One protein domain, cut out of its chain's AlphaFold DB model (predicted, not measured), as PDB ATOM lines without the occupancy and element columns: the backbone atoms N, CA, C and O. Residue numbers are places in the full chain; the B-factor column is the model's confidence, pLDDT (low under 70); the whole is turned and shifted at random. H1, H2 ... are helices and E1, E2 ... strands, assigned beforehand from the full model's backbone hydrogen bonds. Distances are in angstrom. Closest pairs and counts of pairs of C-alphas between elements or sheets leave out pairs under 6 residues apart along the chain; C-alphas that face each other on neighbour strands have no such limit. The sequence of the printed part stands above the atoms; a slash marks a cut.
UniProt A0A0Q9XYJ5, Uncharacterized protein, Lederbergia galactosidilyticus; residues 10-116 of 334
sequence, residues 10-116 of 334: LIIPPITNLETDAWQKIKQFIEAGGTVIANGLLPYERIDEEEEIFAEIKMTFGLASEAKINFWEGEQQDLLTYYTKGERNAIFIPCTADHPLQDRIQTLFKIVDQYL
ATOM      1  N   LEU A  10     124.562  27.199 145.254       95.94
ATOM      2  CA  LEU A  10     123.752  26.379 146.151       95.94
ATOM      3  C   LEU A  10     122.783  27.284 146.916       95.94
ATOM      4  O   LEU A  10     123.209  28.240 147.562       95.94
ATOM      5  N   ILE A  11     121.490  26.963 146.883       96.31
ATOM      6  CA  ILE A  11     120.472  27.642 147.692       96.31
ATOM      7  C   ILE A  11     120.097  26.721 148.846       96.31
ATOM      8  O   ILE A  11     119.612  25.612 148.627       96.31
ATOM      9  N   ILE A  12     120.307  27.193 150.070       95.50
ATOM     10  CA  ILE A  12     119.856  26.525 151.286       95.50
ATOM     11  C   ILE A  12     118.480  27.113 151.633       95.50
ATOM     12  O   ILE A  12     118.395  28.312 151.923       95.50
ATOM     13  N   PRO A  13     117.392  26.322 151.559       93.12
ATOM     14  CA  PRO A  13     116.070  26.785 151.969       93.12
ATOM     15  C   PRO A  13     116.029  27.005 153.491       93.12
ATOM     16  O   PRO A  13     116.966  26.613 154.185       93.12
ATOM     17  N   PRO A  14     114.946  27.582 154.041       91.25
ATOM     18  CA  PRO A  14     114.775  27.640 155.485       91.25
ATOM     19  C   PRO A  14     114.823  26.222 156.074       91.25
ATOM     20  O   PRO A  14     113.923  25.417 155.830       91.25
ATOM     21  N   ILE A  15     115.877  25.915 156.828       91.62
ATOM     22  CA  ILE A  15     116.076  24.617 157.483       91.62
ATOM     23  C   ILE A  15     116.354  24.830 158.964       91.62
ATOM     24  O   ILE A  15     117.053  25.768 159.350       91.62
ATOM     25  N   THR A  16     115.798  23.963 159.805       89.12
ATOM     26  CA  THR A  16     115.998  24.051 161.255       89.12
ATOM     27  C   THR A  16     117.250  23.311 161.702       89.12
ATOM     28  O   THR A  16     117.860  23.712 162.684       89.12
ATOM     29  N   ASN A  17     117.687  22.295 160.963       89.75
ATOM     30  CA  ASN A  17     118.823  21.443 161.296       89.75
ATOM     31  C   ASN A  17     119.721  21.190 160.078       89.75
ATOM     32  O   ASN A  17     119.290  21.343 158.935       89.75
ATOM     33  N   LEU A  18     120.975  20.825 160.340       90.81
ATOM     34  CA  LEU A  18     121.963  20.437 159.338       90.81
ATOM     35  C   LEU A  18     123.004  19.530 160.001       90.81
ATOM     36  O   LEU A  18     123.546  19.892 161.044       90.81
ATOM     37  N   GLU A  19     123.278  18.377 159.395       90.69
ATOM     38  CA  GLU A  19     124.320  17.449 159.852       90.69
ATOM     39  C   GLU A  19     125.722  18.038 159.651       90.69
ATOM     40  O   GLU A  19     125.987  18.781 158.696       90.69
ATOM     41  N   THR A  20     126.651  17.646 160.518       89.38
ATOM     42  CA  THR A  20     128.042  18.119 160.501       89.38
ATOM     43  C   THR A  20     128.729  17.817 159.169       89.38
ATOM     44  O   THR A  20     129.351  18.697 158.570       89.38
ATOM     45  N   ASP A  21     128.558  16.604 158.641       91.00
ATOM     46  CA  ASP A  21     129.144  16.191 157.361       91.00
ATOM     47  C   ASP A  21     128.604  17.011 156.181       91.00
ATOM     48  O   ASP A  21     129.359  17.391 155.275       91.00
ATOM     49  N   ALA A  22     127.310  17.345 156.202       93.62
ATOM     50  CA  ALA A  22     126.698  18.205 155.194       93.62
ATOM     51  C   ALA A  22     127.285  19.623 155.251       93.62
ATOM     52  O   ALA A  22     127.608  20.206 154.211       93.62
ATOM     53  N   TRP A  23     127.506  20.155 156.456       94.12
ATOM     54  CA  TRP A  23     128.165  21.444 156.636       94.12
ATOM     55  C   TRP A  23     129.607  21.449 156.109       94.12
ATOM     56  O   TRP A  23     129.990  22.368 155.380       94.12
ATOM     57  N   GLN A  24     130.394  20.397 156.365       94.19
ATOM     58  CA  GLN A  24     131.749  20.289 155.802       94.19
ATOM     59  C   GLN A  24     131.741  20.301 154.266       94.19
ATOM     60  O   GLN A  24     132.622  20.897 153.645       94.19
ATOM     61  N   LYS A  25     130.734  19.689 153.628       96.44
ATOM     62  CA  LYS A  25     130.581  19.726 152.165       96.44
ATOM     63  C   LYS A  25     130.238  21.117 151.642       96.44
ATOM     64  O   LYS A  25     130.789  21.526 150.623       96.44
ATOM     65  N   ILE A  26     129.389  21.855 152.350       96.19
ATOM     66  CA  ILE A  26     129.064  23.247 152.012       96.19
ATOM     67  C   ILE A  26     130.316  24.127 152.120       96.19
ATOM     68  O   ILE A  26     130.587  24.909 151.209       96.19
ATOM     69  N   LYS A  27     131.134  23.950 153.164       95.19
ATOM     70  CA  LYS A  27     132.415  24.662 153.292       95.19
ATOM     71  C   LYS A  27     133.367  24.343 152.144       95.19
ATOM     72  O   LYS A  27     133.862  25.268 151.511       95.19
ATOM     73  N   GLN A  28     133.540  23.065 151.798       95.56
ATOM     74  CA  GLN A  28     134.349  22.655 150.637       95.56
ATOM     75  C   GLN A  28     133.866  23.320 149.336       95.56
ATOM     76  O   GLN A  28     134.677  23.739 148.512       95.56
ATOM     77  N   PHE A  29     132.551  23.452 149.158       96.25
ATOM     78  CA  PHE A  29     131.962  24.120 147.999       96.25
ATOM     79  C   PHE A  29     132.269  25.628 147.966       96.25
ATOM     80  O   PHE A  29     132.709  26.139 146.935       96.25
ATOM     81  N   ILE A  30     132.117  26.327 149.097       95.12
ATOM     82  CA  ILE A  30     132.489  27.749 149.247       95.12
ATOM     83  C   ILE A  30     133.996  27.941 149.012       95.12
ATOM     84  O   ILE A  30     134.431  28.886 148.347       95.12
ATOM     85  N   GLU A  31     134.814  27.022 149.526       94.44
ATOM     86  CA  GLU A  31     136.266  27.043 149.370       94.44
ATOM     87  C   GLU A  31     136.715  26.856 147.917       94.44
ATOM     88  O   GLU A  31     137.698  27.471 147.495       94.44
ATOM     89  N   ALA A  32     135.972  26.064 147.144       94.06
ATOM     90  CA  ALA A  32     136.182  25.865 145.714       94.06
ATOM     91  C   ALA A  32     135.683  27.039 144.843       94.06
ATOM     92  O   ALA A  32     135.849  27.005 143.627       94.06
ATOM     93  N   GLY A  33     135.099  28.083 145.447       92.81
ATOM     94  CA  GLY A  33     134.602  29.277 144.754       92.81
ATOM     95  C   GLY A  33     133.100  29.270 144.462       92.81
ATOM     96  O   GLY A  33     132.601  30.226 143.868       92.81
ATOM     97  N   GLY A  34     132.376  28.236 144.896       94.06
ATOM     98  CA  GLY A  34     130.923  28.173 144.788       94.06
ATOM     99  C   GLY A  34     130.222  29.230 145.646       94.06
ATOM    100  O   GLY A  34     130.715  29.639 146.700       94.06
ATOM    101  N   THR A  35     129.054  29.674 145.193       96.31
ATOM    102  CA  THR A  35     128.205  30.639 145.902       96.31
ATOM    103  C   THR A  35     127.153  29.910 146.722       96.31
ATOM    104  O   THR A  35     126.446  29.059 146.191       96.31
ATOM    105  N   VAL A  36     127.000  30.251 147.999       97.12
ATOM    106  CA  VAL A  36     125.980  29.652 148.868       97.12
ATOM    107  C   VAL A  36     125.042  30.736 149.367       97.12
ATOM    108  O   VAL A  36     125.475  31.671 150.034       97.12
ATOM    109  N   ILE A  37     123.754  30.594 149.066       96.31
ATOM    110  CA  ILE A  37     122.702  31.504 149.513       96.31
ATOM    111  C   ILE A  37     121.835  30.774 150.533       96.31
ATOM    112  O   ILE A  37     121.060  29.893 150.171       96.31
ATOM    113  N   ALA A  38     121.932  31.154 151.802       95.31
ATOM    114  CA  ALA A  38     120.964  30.760 152.812       95.31
ATOM    115  C   ALA A  38     119.761  31.704 152.771       95.31
ATOM    116  O   ALA A  38     119.890  32.910 152.994       95.31
ATOM    117  N   ASN A  39     118.587  31.158 152.468       92.56
ATOM    118  CA  ASN A  39     117.372  31.933 152.266       92.56
ATOM    119  C   ASN A  39     116.400  31.723 153.433       92.56
ATOM    120  O   ASN A  39     115.714  30.708 153.502       92.56
ATOM    121  N   GLY A  40     116.329  32.695 154.340       90.88
ATOM    122  CA  GLY A  40     115.366  32.771 155.436       90.88
ATOM    123  C   GLY A  40     115.910  32.369 156.799       90.88
ATOM    124  O   GLY A  40     116.071  33.227 157.664       90.88
ATOM    125  N   LEU A  41     116.177  31.079 157.000       90.88
ATOM    126  CA  LEU A  41     116.557  30.517 158.298       90.88
ATOM    127  C   LEU A  41     117.866  29.733 158.188       90.88
ATOM    128  O   LEU A  41     117.998  28.876 157.316       90.88
ATOM    129  N   LEU A  42     118.803  30.006 159.100       92.25
ATOM    130  CA  LEU A  42     119.973  29.155 159.314       92.25
ATOM    131  C   LEU A  42     119.663  28.073 160.363       92.25
ATOM    132  O   LEU A  42     118.898  28.348 161.295       92.25
ATOM    133  N   PRO A  43     120.301  26.893 160.264       90.56
ATOM    134  CA  PRO A  43     120.164  25.822 161.244       90.56
ATOM    135  C   PRO A  43     120.396  26.287 162.687       90.56
ATOM    136  O   PRO A  43     121.312  27.065 162.965       90.56
ATOM    137  N   TYR A  44     119.587  25.769 163.610       85.88
ATOM    138  CA  TYR A  44     119.718  25.982 165.056       85.88
ATOM    139  C   TYR A  44     119.362  24.746 165.901       85.88
ATOM    140  O   TYR A  44     119.691  24.704 167.086       85.88
ATOM    141  N   GLU A  45     118.671  23.757 165.330       84.88
ATOM    142  CA  GLU A  45     118.321  22.495 165.977       84.88
ATOM    143  C   GLU A  45     119.465  21.494 165.845       84.88
ATOM    144  O   GLU A  45     120.001  21.262 164.759       84.88
ATOM    145  N   ARG A  46     119.813  20.878 166.975       79.44
ATOM    146  CA  ARG A  46     120.834  19.834 167.057       79.44
ATOM    147  C   ARG A  46     120.283  18.487 166.618       79.44
ATOM    148  O   ARG A  46     119.227  18.069 167.090       79.44
ATOM    149  N   ILE A  47     121.064  17.805 165.790       79.44
ATOM    150  CA  ILE A  47     120.885  16.385 165.460       79.44
ATOM    151  C   ILE A  47     122.145  15.584 165.828       79.44
ATOM    152  O   ILE A  47     122.020  14.435 166.242       79.44
ATOM    153  N   ASP A  48     123.318  16.226 165.799       75.25
ATOM    154  CA  ASP A  48     124.605  15.645 166.197       75.25
ATOM    155  C   ASP A  48     125.055  16.116 167.595       75.25
ATOM    156  O   ASP A  48     124.563  17.115 168.133       75.25
ATOM    157  N   GLU A  49     126.024  15.404 168.181       68.88
ATOM    158  CA  GLU A  49     126.605  15.714 169.498       68.88
ATOM    159  C   GLU A  49     127.591  16.906 169.477       68.88
ATOM    160  O   GLU A  49     127.973  17.405 170.537       68.88
ATOM    161  N   GLU A  50     127.994  17.394 168.298       65.75
ATOM    162  CA  GLU A  50     128.968  18.485 168.157       65.75
ATOM    163  C   GLU A  50     128.338  19.872 168.389       65.75
ATOM    164  O   GLU A  50     127.425  20.311 167.686       65.75
ATOM    165  N   GLU A  51     128.835  20.602 169.393       62.66
ATOM    166  CA  GLU A  51     128.212  21.847 169.860       62.66
ATOM    167  C   GLU A  51     128.538  23.093 169.018       62.66
ATOM    168  O   GLU A  51     127.778  24.066 169.063       62.66
ATOM    169  N   GLU A  52     129.644  23.083 168.271       72.75
ATOM    170  CA  GLU A  52     130.291  24.302 167.756       72.75
ATOM    171  C   GLU A  52     129.856  24.706 166.334       72.75
ATOM    172  O   GLU A  52     130.094  25.842 165.911       72.75
ATOM    173  N   ILE A  53     129.149  23.832 165.606       85.81
ATOM    174  CA  ILE A  53     128.861  24.045 164.177       85.81
ATOM    175  C   ILE A  53     127.953  25.256 163.914       85.81
ATOM    176  O   ILE A  53     128.145  25.978 162.942       85.81
ATOM    177  N   PHE A  54     126.980  25.547 164.786       86.75
ATOM    178  CA  PHE A  54     126.006  26.623 164.539       86.75
ATOM    179  C   PHE A  54     126.613  28.019 164.687       86.75
ATOM    180  O   PHE A  54     126.219  28.948 163.979       86.75
ATOM    181  N   ALA A  55     127.576  28.171 165.599       88.25
ATOM    182  CA  ALA A  55     128.344  29.402 165.725       88.25
ATOM    183  C   ALA A  55     129.182  29.632 164.461       88.25
ATOM    184  O   ALA A  55     129.163  30.732 163.908       88.25
ATOM    185  N   GLU A  56     129.847  28.581 163.967       91.50
ATOM    186  CA  GLU A  56     130.610  28.615 162.717       91.50
ATOM    187  C   GLU A  56     129.723  28.967 161.511       91.50
ATOM    188  O   GLU A  56     130.073  29.859 160.736       91.50
ATOM    189  N   ILE A  57     128.548  28.339 161.380       93.00
ATOM    190  CA  ILE A  57     127.582  28.625 160.307       93.00
ATOM    191  C   ILE A  57     127.215  30.111 160.303       93.00
ATOM    192  O   ILE A  57     127.334  30.778 159.275       93.00
ATOM    193  N   LYS A  58     126.815  30.667 161.453       92.06
ATOM    194  CA  LYS A  58     126.451  32.089 161.558       92.06
ATOM    195  C   LYS A  58     127.592  33.005 161.129       92.06
ATOM    196  O   LYS A  58     127.367  33.897 160.315       92.06
ATOM    197  N   MET A  59     128.803  32.755 161.627       92.88
ATOM    198  CA  MET A  59     129.985  33.541 161.259       92.88
ATOM    199  C   MET A  59     130.283  33.449 159.762       92.88
ATOM    200  O   MET A  59     130.514  34.476 159.124       92.88
ATOM    201  N   THR A  60     130.164  32.255 159.179       94.81
ATOM    202  CA  THR A  60     130.358  32.028 157.738       94.81
ATOM    203  C   THR A  60     129.394  32.863 156.900       94.81
ATOM    204  O   THR A  60     129.783  33.376 155.858       94.81
ATOM    205  N   PHE A  61     128.161  33.066 157.368       94.94
ATOM    206  CA  PHE A  61     127.152  33.911 156.719       94.94
ATOM    207  C   PHE A  61     127.193  35.394 157.144       94.94
ATOM    208  O   PHE A  61     126.312  36.177 156.777       94.94
ATOM    209  N   GLY A  62     128.228  35.811 157.878       92.50
ATOM    210  CA  GLY A  62     128.464  37.209 158.253       92.50
ATOM    211  C   GLY A  62     127.679  37.678 159.479       92.50
ATOM    212  O   GLY A  62     127.524  38.881 159.684       92.50
ATOM    213  N   LEU A  63     127.170  36.750 160.290       90.88
ATOM    214  CA  LEU A  63     126.476  37.037 161.544       90.88
ATOM    215  C   LEU A  63     127.396  36.809 162.750       90.88
ATOM    216  O   LEU A  63     128.278  35.954 162.734       90.88
ATOM    217  N   ALA A  64     127.142  37.527 163.845       86.69
ATOM    218  CA  ALA A  64     127.753  37.203 165.132       86.69
ATOM    219  C   ALA A  64     127.281  35.823 165.625       86.69
ATOM    220  O   ALA A  64     126.138  35.425 165.380       86.69
ATOM    221  N   SER A  65     128.126  35.106 166.369       81.56
ATOM    222  CA  SER A  65     127.808  33.758 166.866       81.56
ATOM    223  C   SER A  65     126.538  33.725 167.741       81.56
ATOM    224  O   SER A  65     125.710  32.810 167.655       81.56
ATOM    225  N   GLU A  66     126.308  34.793 168.506       78.38
ATOM    226  CA  GLU A  66     125.158  34.975 169.392       78.38
ATOM    227  C   GLU A  66     123.951  35.627 168.699       78.38
ATOM    228  O   GLU A  66     122.921  35.848 169.342       78.38
ATOM    229  N   ALA A  67     124.041  35.943 167.400       80.12
ATOM    230  CA  ALA A  67     122.946  36.573 166.671       80.12
ATOM    231  C   ALA A  67     121.679  35.708 166.746       80.12
ATOM    232  O   ALA A  67     121.712  34.492 166.505       80.12
ATOM    233  N   LYS A  68     120.556  36.344 167.089       76.06
ATOM    234  CA  LYS A  68     119.231  35.721 167.068       76.06
ATOM    235  C   LYS A  68     118.622  35.891 165.684       76.06
ATOM    236  O   LYS A  68     118.561  37.005 165.173       76.06
ATOM    237  N   ILE A  69     118.164  34.788 165.105       80.19
ATOM    238  CA  ILE A  69     117.472  34.775 163.817       80.19
ATOM    239  C   ILE A  69     115.987  34.608 164.115       80.19
ATOM    240  O   ILE A  69     115.538  33.534 164.508       80.19
ATOM    241  N   ASN A  70     115.229  35.690 163.970       80.12
ATOM    242  CA  ASN A  70     113.812  35.720 164.317       80.12
ATOM    243  C   ASN A  70     112.952  35.355 163.098       80.12
ATOM    244  O   ASN A  70     112.232  36.193 162.571       80.12
ATOM    245  N   PHE A  71     113.038  34.107 162.632       80.81
ATOM    246  CA  PHE A  71     112.257  33.653 161.474       80.81
ATOM    247  C   PHE A  71     110.747  33.567 161.771       80.81
ATOM    248  O   PHE A  71     109.930  33.921 160.927       80.81
ATOM    249  N   TRP A  72     110.360  33.120 162.970       81.06
ATOM    250  CA  TRP A  72     108.951  32.871 163.319       81.06
ATOM    251  C   TRP A  72     108.207  34.095 163.866       81.06
ATOM    252  O   TRP A  72     107.010  34.218 163.656       81.06
ATOM    253  N   GLU A  73     108.909  34.985 164.570       74.31
ATOM    254  CA  GLU A  73     108.305  36.091 165.341       74.31
ATOM    255  C   GLU A  73     109.047  37.426 165.119       74.31
ATOM    256  O   GLU A  73     109.044  38.314 165.972       74.31
ATOM    257  N   GLY A  74     109.767  37.558 164.001       68.38
ATOM    258  CA  GLY A  74     110.551  38.751 163.681       68.38
ATOM    259  C   GLY A  74     109.723  39.887 163.088       68.38
ATOM    260  O   GLY A  74     108.719  39.667 162.415       68.38
ATOM    261  N   GLU A  75     110.193  41.118 163.277       67.44
ATOM    262  CA  GLU A  75     109.697  42.248 162.495       67.44
ATOM    263  C   GLU A  75     110.148  42.109 161.038       67.44
ATOM    264  O   GLU A  75     111.294  41.747 160.751       67.44
ATOM    265  N   GLN A  76     109.243  42.406 160.108       65.94
ATOM    266  CA  GLN A  76     109.565  42.396 158.689       65.94
ATOM    267  C   GLN A  76     110.563  43.510 158.378       65.94
ATOM    268  O   GLN A  76     110.280  44.694 158.559       65.94
ATOM    269  N   GLN A  77     111.735  43.120 157.891       69.12
ATOM    270  CA  GLN A  77     112.732  44.039 157.351       69.12
ATOM    271  C   GLN A  77     112.614  44.124 155.829       69.12
ATOM    272  O   GLN A  77     112.084  43.211 155.189       69.12
ATOM    273  N   ASP A  78     113.117  45.215 155.251       71.94
ATOM    274  CA  ASP A  78     113.219  45.368 153.801       71.94
ATOM    275  C   ASP A  78     114.301  44.429 153.240       71.94
ATOM    276  O   ASP A  78     115.504  44.669 153.368       71.94
ATOM    277  N   LEU A  79     113.854  43.343 152.610       68.19
ATOM    278  CA  LEU A  79     114.717  42.282 152.089       68.19
ATOM    279  C   LEU A  79     115.618  42.755 150.940       68.19
ATOM    280  O   LEU A  79     116.716  42.231 150.758       68.19
ATOM    281  N   LEU A  80     115.201  43.773 150.178       61.50
ATOM    282  CA  LEU A  80     115.954  44.239 149.008       61.50
ATOM    283  C   LEU A  80     117.260  44.950 149.382       61.50
ATOM    284  O   LEU A  80     118.152  45.075 148.527       61.50
ATOM    285  N   THR A  81     117.356  45.418 150.627       65.62
ATOM    286  CA  THR A  81     118.492  46.161 151.180       65.62
ATOM    287  C   THR A  81     119.177  45.434 152.335       65.62
ATOM    288  O   THR A  81     120.337  45.733 152.622       65.62
ATOM    289  N   TYR A  82     118.515  44.454 152.956       75.69
ATOM    290  CA  TYR A  82     119.017  43.764 154.137       75.69
ATOM    291  C   TYR A  82     119.334  42.286 153.855       75.69
ATOM    292  O   TYR A  82     118.531  41.388 154.095       75.69
ATOM    293  N   TYR A  83     120.547  42.037 153.358       86.69
ATOM    294  CA  TYR A  83     121.181  40.717 153.335       86.69
ATOM    295  C   TYR A  83     122.606  40.836 153.875       86.69
ATOM    296  O   TYR A  83     123.223  41.903 153.801       86.69
ATOM    297  N   THR A  84     123.150  39.746 154.409       89.69
ATOM    298  CA  THR A  84     124.542  39.708 154.863       89.69
ATOM    299  C   THR A  84     125.393  38.929 153.878       89.69
ATOM    300  O   THR A  84     124.990  37.888 153.357       89.69
ATOM    301  N   LYS A  85     126.589  39.450 153.612       92.19
ATOM    302  CA  LYS A  85     127.648  38.726 152.914       92.19
ATOM    303  C   LYS A  85     128.700  38.358 153.947       92.19
ATOM    304  O   LYS A  85     129.279  39.245 154.571       92.19
ATOM    305  N   GLY A  86     128.892  37.063 154.142       91.75
ATOM    306  CA  GLY A  86     129.890  36.527 155.050       91.75
ATOM    307  C   GLY A  86     131.191  36.198 154.334       91.75
ATOM    308  O   GLY A  86     131.680  36.966 153.503       91.75
ATOM    309  N   GLU A  87     131.767  35.050 154.666       88.38
ATOM    310  CA  GLU A  87     133.013  34.596 154.066       88.38
ATOM    311  C   GLU A  87     132.835  34.273 152.578       88.38
ATOM    312  O   GLU A  87     131.924  33.553 152.169       88.38
ATOM    313  N   ARG A  88     133.747  34.788 151.745       89.94
ATOM    314  CA  ARG A  88     133.763  34.560 150.289       89.94
ATOM    315  C   ARG A  88     132.395  34.851 149.639       89.94
ATOM    316  O   ARG A  88     131.979  36.008 149.599       89.94
ATOM    317  N   ASN A  89     131.730  33.821 149.108       91.75
ATOM    318  CA  ASN A  89     130.435  33.893 148.429       91.75
ATOM    319  C   ASN A  89     129.305  33.260 149.271       91.75
ATOM    320  O   ASN A  89     128.347  32.729 148.713       91.75
ATOM    321  N   ALA A  90     129.415  33.296 150.605       96.56
ATOM    322  CA  ALA A  90     128.329  32.940 151.516       96.56
ATOM    323  C   ALA A  90     127.420  34.154 151.768       96.56
ATOM    324  O   ALA A  90     127.869  35.209 152.226       96.56
ATOM    325  N   ILE A  91     126.136  34.012 151.455       95.56
ATOM    326  CA  ILE A  91     125.138  35.082 151.511       95.56
ATOM    327  C   ILE A  91     123.953  34.601 152.327       95.56
ATOM    328  O   ILE A  91     123.459  33.497 152.110       95.56
ATOM    329  N   PHE A  92     123.476  35.430 153.246       94.81
ATOM    330  CA  PHE A  92     122.276  35.145 154.015       94.81
ATOM    331  C   PHE A  92     121.218  36.218 153.782       94.81
ATOM    332  O   PHE A  92     121.467  37.412 153.951       94.81
ATOM    333  N   ILE A  93     120.033  35.761 153.378       92.56
ATOM    334  CA  ILE A  93     118.834  36.572 153.181       92.56
ATOM    335  C   ILE A  93     117.921  36.310 154.384       92.56
ATOM    336  O   ILE A  93     117.171  35.331 154.370       92.56
ATOM    337  N   PRO A  94     117.985  37.120 155.450       88.44
ATOM    338  CA  PRO A  94     117.089  36.964 156.588       88.44
ATOM    339  C   PRO A  94     115.659  37.291 156.162       88.44
ATOM    340  O   PRO A  94     115.388  38.388 155.697       88.44
ATOM    341  N   CYS A  95     114.727  36.366 156.359       85.81
ATOM    342  CA  CYS A  95     113.300  36.661 156.236       85.81
ATOM    343  C   CYS A  95     112.520  35.979 157.356       85.81
ATOM    344  O   CYS A  95     113.053  35.138 158.076       85.81
ATOM    345  N   THR A  96     111.265  36.367 157.517       85.31
ATOM    346  CA  THR A  96     110.317  35.750 158.430       85.31
ATOM    347  C   THR A  96     109.358  34.850 157.656       85.31
ATOM    348  O   THR A  96     109.223  34.943 156.425       85.31
ATOM    349  N   ALA A  97     108.669  33.967 158.376       84.44
ATOM    350  CA  ALA A  97     107.626  33.117 157.811       84.44
ATOM    351  C   ALA A  97     106.541  33.949 157.098       84.44
ATOM    352  O   ALA A  97     106.087  33.562 156.015       84.44
ATOM    353  N   ASP A  98     106.230  35.126 157.650       85.94
ATOM    354  CA  ASP A  98     105.160  36.021 157.200       85.94
ATOM    355  C   ASP A  98     105.571  37.001 156.093       85.94
ATOM    356  O   ASP A  98     104.717  37.726 155.579       85.94
ATOM    357  N   HIS A  99     106.855  37.067 155.708       86.06
ATOM    358  CA  HIS A  99     107.268  37.922 154.587       86.06
ATOM    359  C   HIS A  99     106.500  37.559 153.306       86.06
ATOM    360  O   HIS A  99     106.386  36.368 152.978       86.06
ATOM    361  N   PRO A 100     106.027  38.557 152.532       87.56
ATOM    362  CA  PRO A 100     105.361  38.305 151.265       87.56
ATOM    363  C   PRO A 100     106.224  37.442 150.342       87.56
ATOM    364  O   PRO A 100     107.413  37.695 150.138       87.56
ATOM    365  N   LEU A 101     105.613  36.414 149.746       85.12
ATOM    366  CA  LEU A 101     106.324  35.490 148.860       85.12
ATOM    367  C   LEU A 101     106.995  36.225 147.688       85.12
ATOM    368  O   LEU A 101     108.093  35.848 147.290       85.12
ATOM    369  N   GLN A 102     106.355  37.272 147.163       86.81
ATOM    370  CA  GLN A 102     106.896  38.074 146.064       86.81
ATOM    371  C   GLN A 102     108.211  38.761 146.445       86.81
ATOM    372  O   GLN A 102     109.171  38.652 145.688       86.81
ATOM    373  N   ASP A 103     108.299  39.359 147.634       86.00
ATOM    374  CA  ASP A 103     109.509  40.049 148.100       86.00
ATOM    375  C   ASP A 103     110.664  39.067 148.327       86.00
ATOM    376  O   ASP A 103     111.812  39.338 147.957       86.00
ATOM    377  N   ARG A 104     110.356  37.881 148.878       85.75
ATOM    378  CA  ARG A 104     111.335  36.792 149.044       85.75
ATOM    379  C   ARG A 104     111.878  36.327 147.696       85.75
ATOM    380  O   ARG A 104     113.088  36.195 147.531       85.75
ATOM    381  N   ILE A 105     110.985  36.109 146.730       87.75
ATOM    382  CA  ILE A 105     111.339  35.692 145.370       87.75
ATOM    383  C   ILE A 105     112.188  36.764 144.679       87.75
ATOM    384  O   ILE A 105     113.228  36.447 144.111       87.75
ATOM    385  N   GLN A 106     111.773  38.030 144.751       88.62
ATOM    386  CA  GLN A 106     112.469  39.137 144.102       88.62
ATOM    387  C   GLN A 106     113.881  39.323 144.663       88.62
ATOM    388  O   GLN A 106     114.826  39.516 143.903       88.62
ATOM    389  N   THR A 107     114.034  39.233 145.984       89.50
ATOM    390  CA  THR A 107     115.340  39.357 146.644       89.50
ATOM    391  C   THR A 107     116.259  38.197 146.280       89.50
ATOM    392  O   THR A 107     117.415  38.423 145.922       89.50
ATOM    393  N   LEU A 108     115.740  36.963 146.321       92.25
ATOM    394  CA  LEU A 108     116.501  35.782 145.933       92.25
ATOM    395  C   LEU A 108     116.978  35.887 144.481       92.25
ATOM    396  O   LEU A 108     118.172  35.742 144.245       92.25
ATOM    397  N   PHE A 109     116.088  36.191 143.532       90.44
ATOM    398  CA  PHE A 109     116.467  36.317 142.122       90.44
ATOM    399  C   PHE A 109     117.450  37.460 141.884       90.44
ATOM    400  O   PHE A 109     118.460  37.245 141.231       90.44
ATOM    401  N   LYS A 110     117.255  38.625 142.516       89.75
ATOM    402  CA  LYS A 110     118.220  39.736 142.447       89.75
ATOM    403  C   LYS A 110     119.630  39.305 142.857       89.75
ATOM    404  O   LYS A 110     120.598  39.786 142.279       89.75
ATOM    405  N   ILE A 111     119.755  38.463 143.883       90.62
ATOM    406  CA  ILE A 111     121.057  37.957 144.327       90.62
ATOM    407  C   ILE A 111     121.545  36.866 143.376       90.62
ATOM    408  O   ILE A 111     122.696  36.919 142.970       90.62
ATOM    409  N   VAL A 112     120.703  35.914 142.971       92.00
ATOM    410  CA  VAL A 112     121.081  34.875 141.999       92.00
ATOM    411  C   VAL A 112     121.642  35.506 140.720       92.00
ATOM    412  O   VAL A 112     122.749  35.151 140.323       92.00
ATOM    413  N   ASP A 113     120.977  36.519 140.166       87.75
ATOM    414  CA  ASP A 113     121.386  37.228 138.946       87.75
ATOM    415  C   ASP A 113     122.754  37.928 139.069       87.75
ATOM    416  O   ASP A 113     123.416  38.183 138.066       87.75
ATOM    417  N   GLN A 114     123.214  38.240 140.287       88.00
ATOM    418  CA  GLN A 114     124.546  38.826 140.508       88.00
ATOM    419  C   GLN A 114     125.675  37.799 140.415       88.00
ATOM    420  O   GLN A 114     126.816  38.174 140.147       88.00
ATOM    421  N   TYR A 115     125.384  36.526 140.689       86.56
ATOM    422  CA  TYR A 115     126.392  35.467 140.786       86.56
ATOM    423  C   TYR A 115     126.270  34.428 139.671       86.56
ATOM    424  O   TYR A 115     127.226  33.693 139.423       86.56
ATOM    425  N   LEU A 116     125.121  34.355 139.002       84.19
ATOM    426  CA  LEU A 116     124.884  33.428 137.911       84.19
ATOM    427  C   LEU A 116     125.196  34.113 136.579       84.19
ATOM    428  O   LEU A 116     124.536  35.063 136.168       84.19
TER     429      LEU A 116
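AT A GLANCE: This is residues 10 to 116 of the 334 residues of an uncharacterized protein of Lederbergia galactosidilyticus (UniProt A0A0Q9XYJ5). A small parallel sheet sits in the middle, with H3 along one face; H1 and H2, side by side, only graze it, and residues 84 to 85 pair antiparallel with E3. The 107 printed residues run E1, H1, E2, H2, E3, H3, sheet order E1, E2, E3; the class is mixed, with 49 residues in named elements. It is compact, radius of gyration of the C-alphas 13.3 A, spans 37 by 32 by 19 A.

HOW THE PARTS SIT: Start at E1, residues 10 to 12, parallel to E2, residues 35 to 40: N 12 and O 37, 2.8 A, are within hydrogen-bond range. E3, residues 90 to 94, is parallel to E2, with N 38 and O 91 at 2.8 A. H1, residues 20 to 31, and H2, residues 53 to 60, are close but not clearly touching; their closest C-alphas, Thr 20 and Ile 53, are 7.0 A apart. The strand-helix-strand units, parallel neighbours with a helix between, are E1, H1, E2 and E2, H2, E3, both with right-handed crossovers. H3, residues 101 to 115, runs along E2 at 11 degrees on the local plane, height over the sheet 10.1 A. Every O i to N i+4 pair is within range in H1 and H2, 9 of 11 in H3.

IN THESE COORDINATES: Find C-alpha 10 at (123.752, 26.379, 146.151). H1 is 16.5 A long, E2 16.1 A, and H3 21.6 A, ending at C-alpha 115 (126.392, 35.467, 140.786).

THE WHOLE: The farthest C-alphas, Glu 49 and Gln 102, are 37.9 A apart. The printed part has no cut; links E2 to H2 and H2 to E3 are long. Look for pLDDT under 70 at residues 49 to 51, 74 to 77 and 79 to 81.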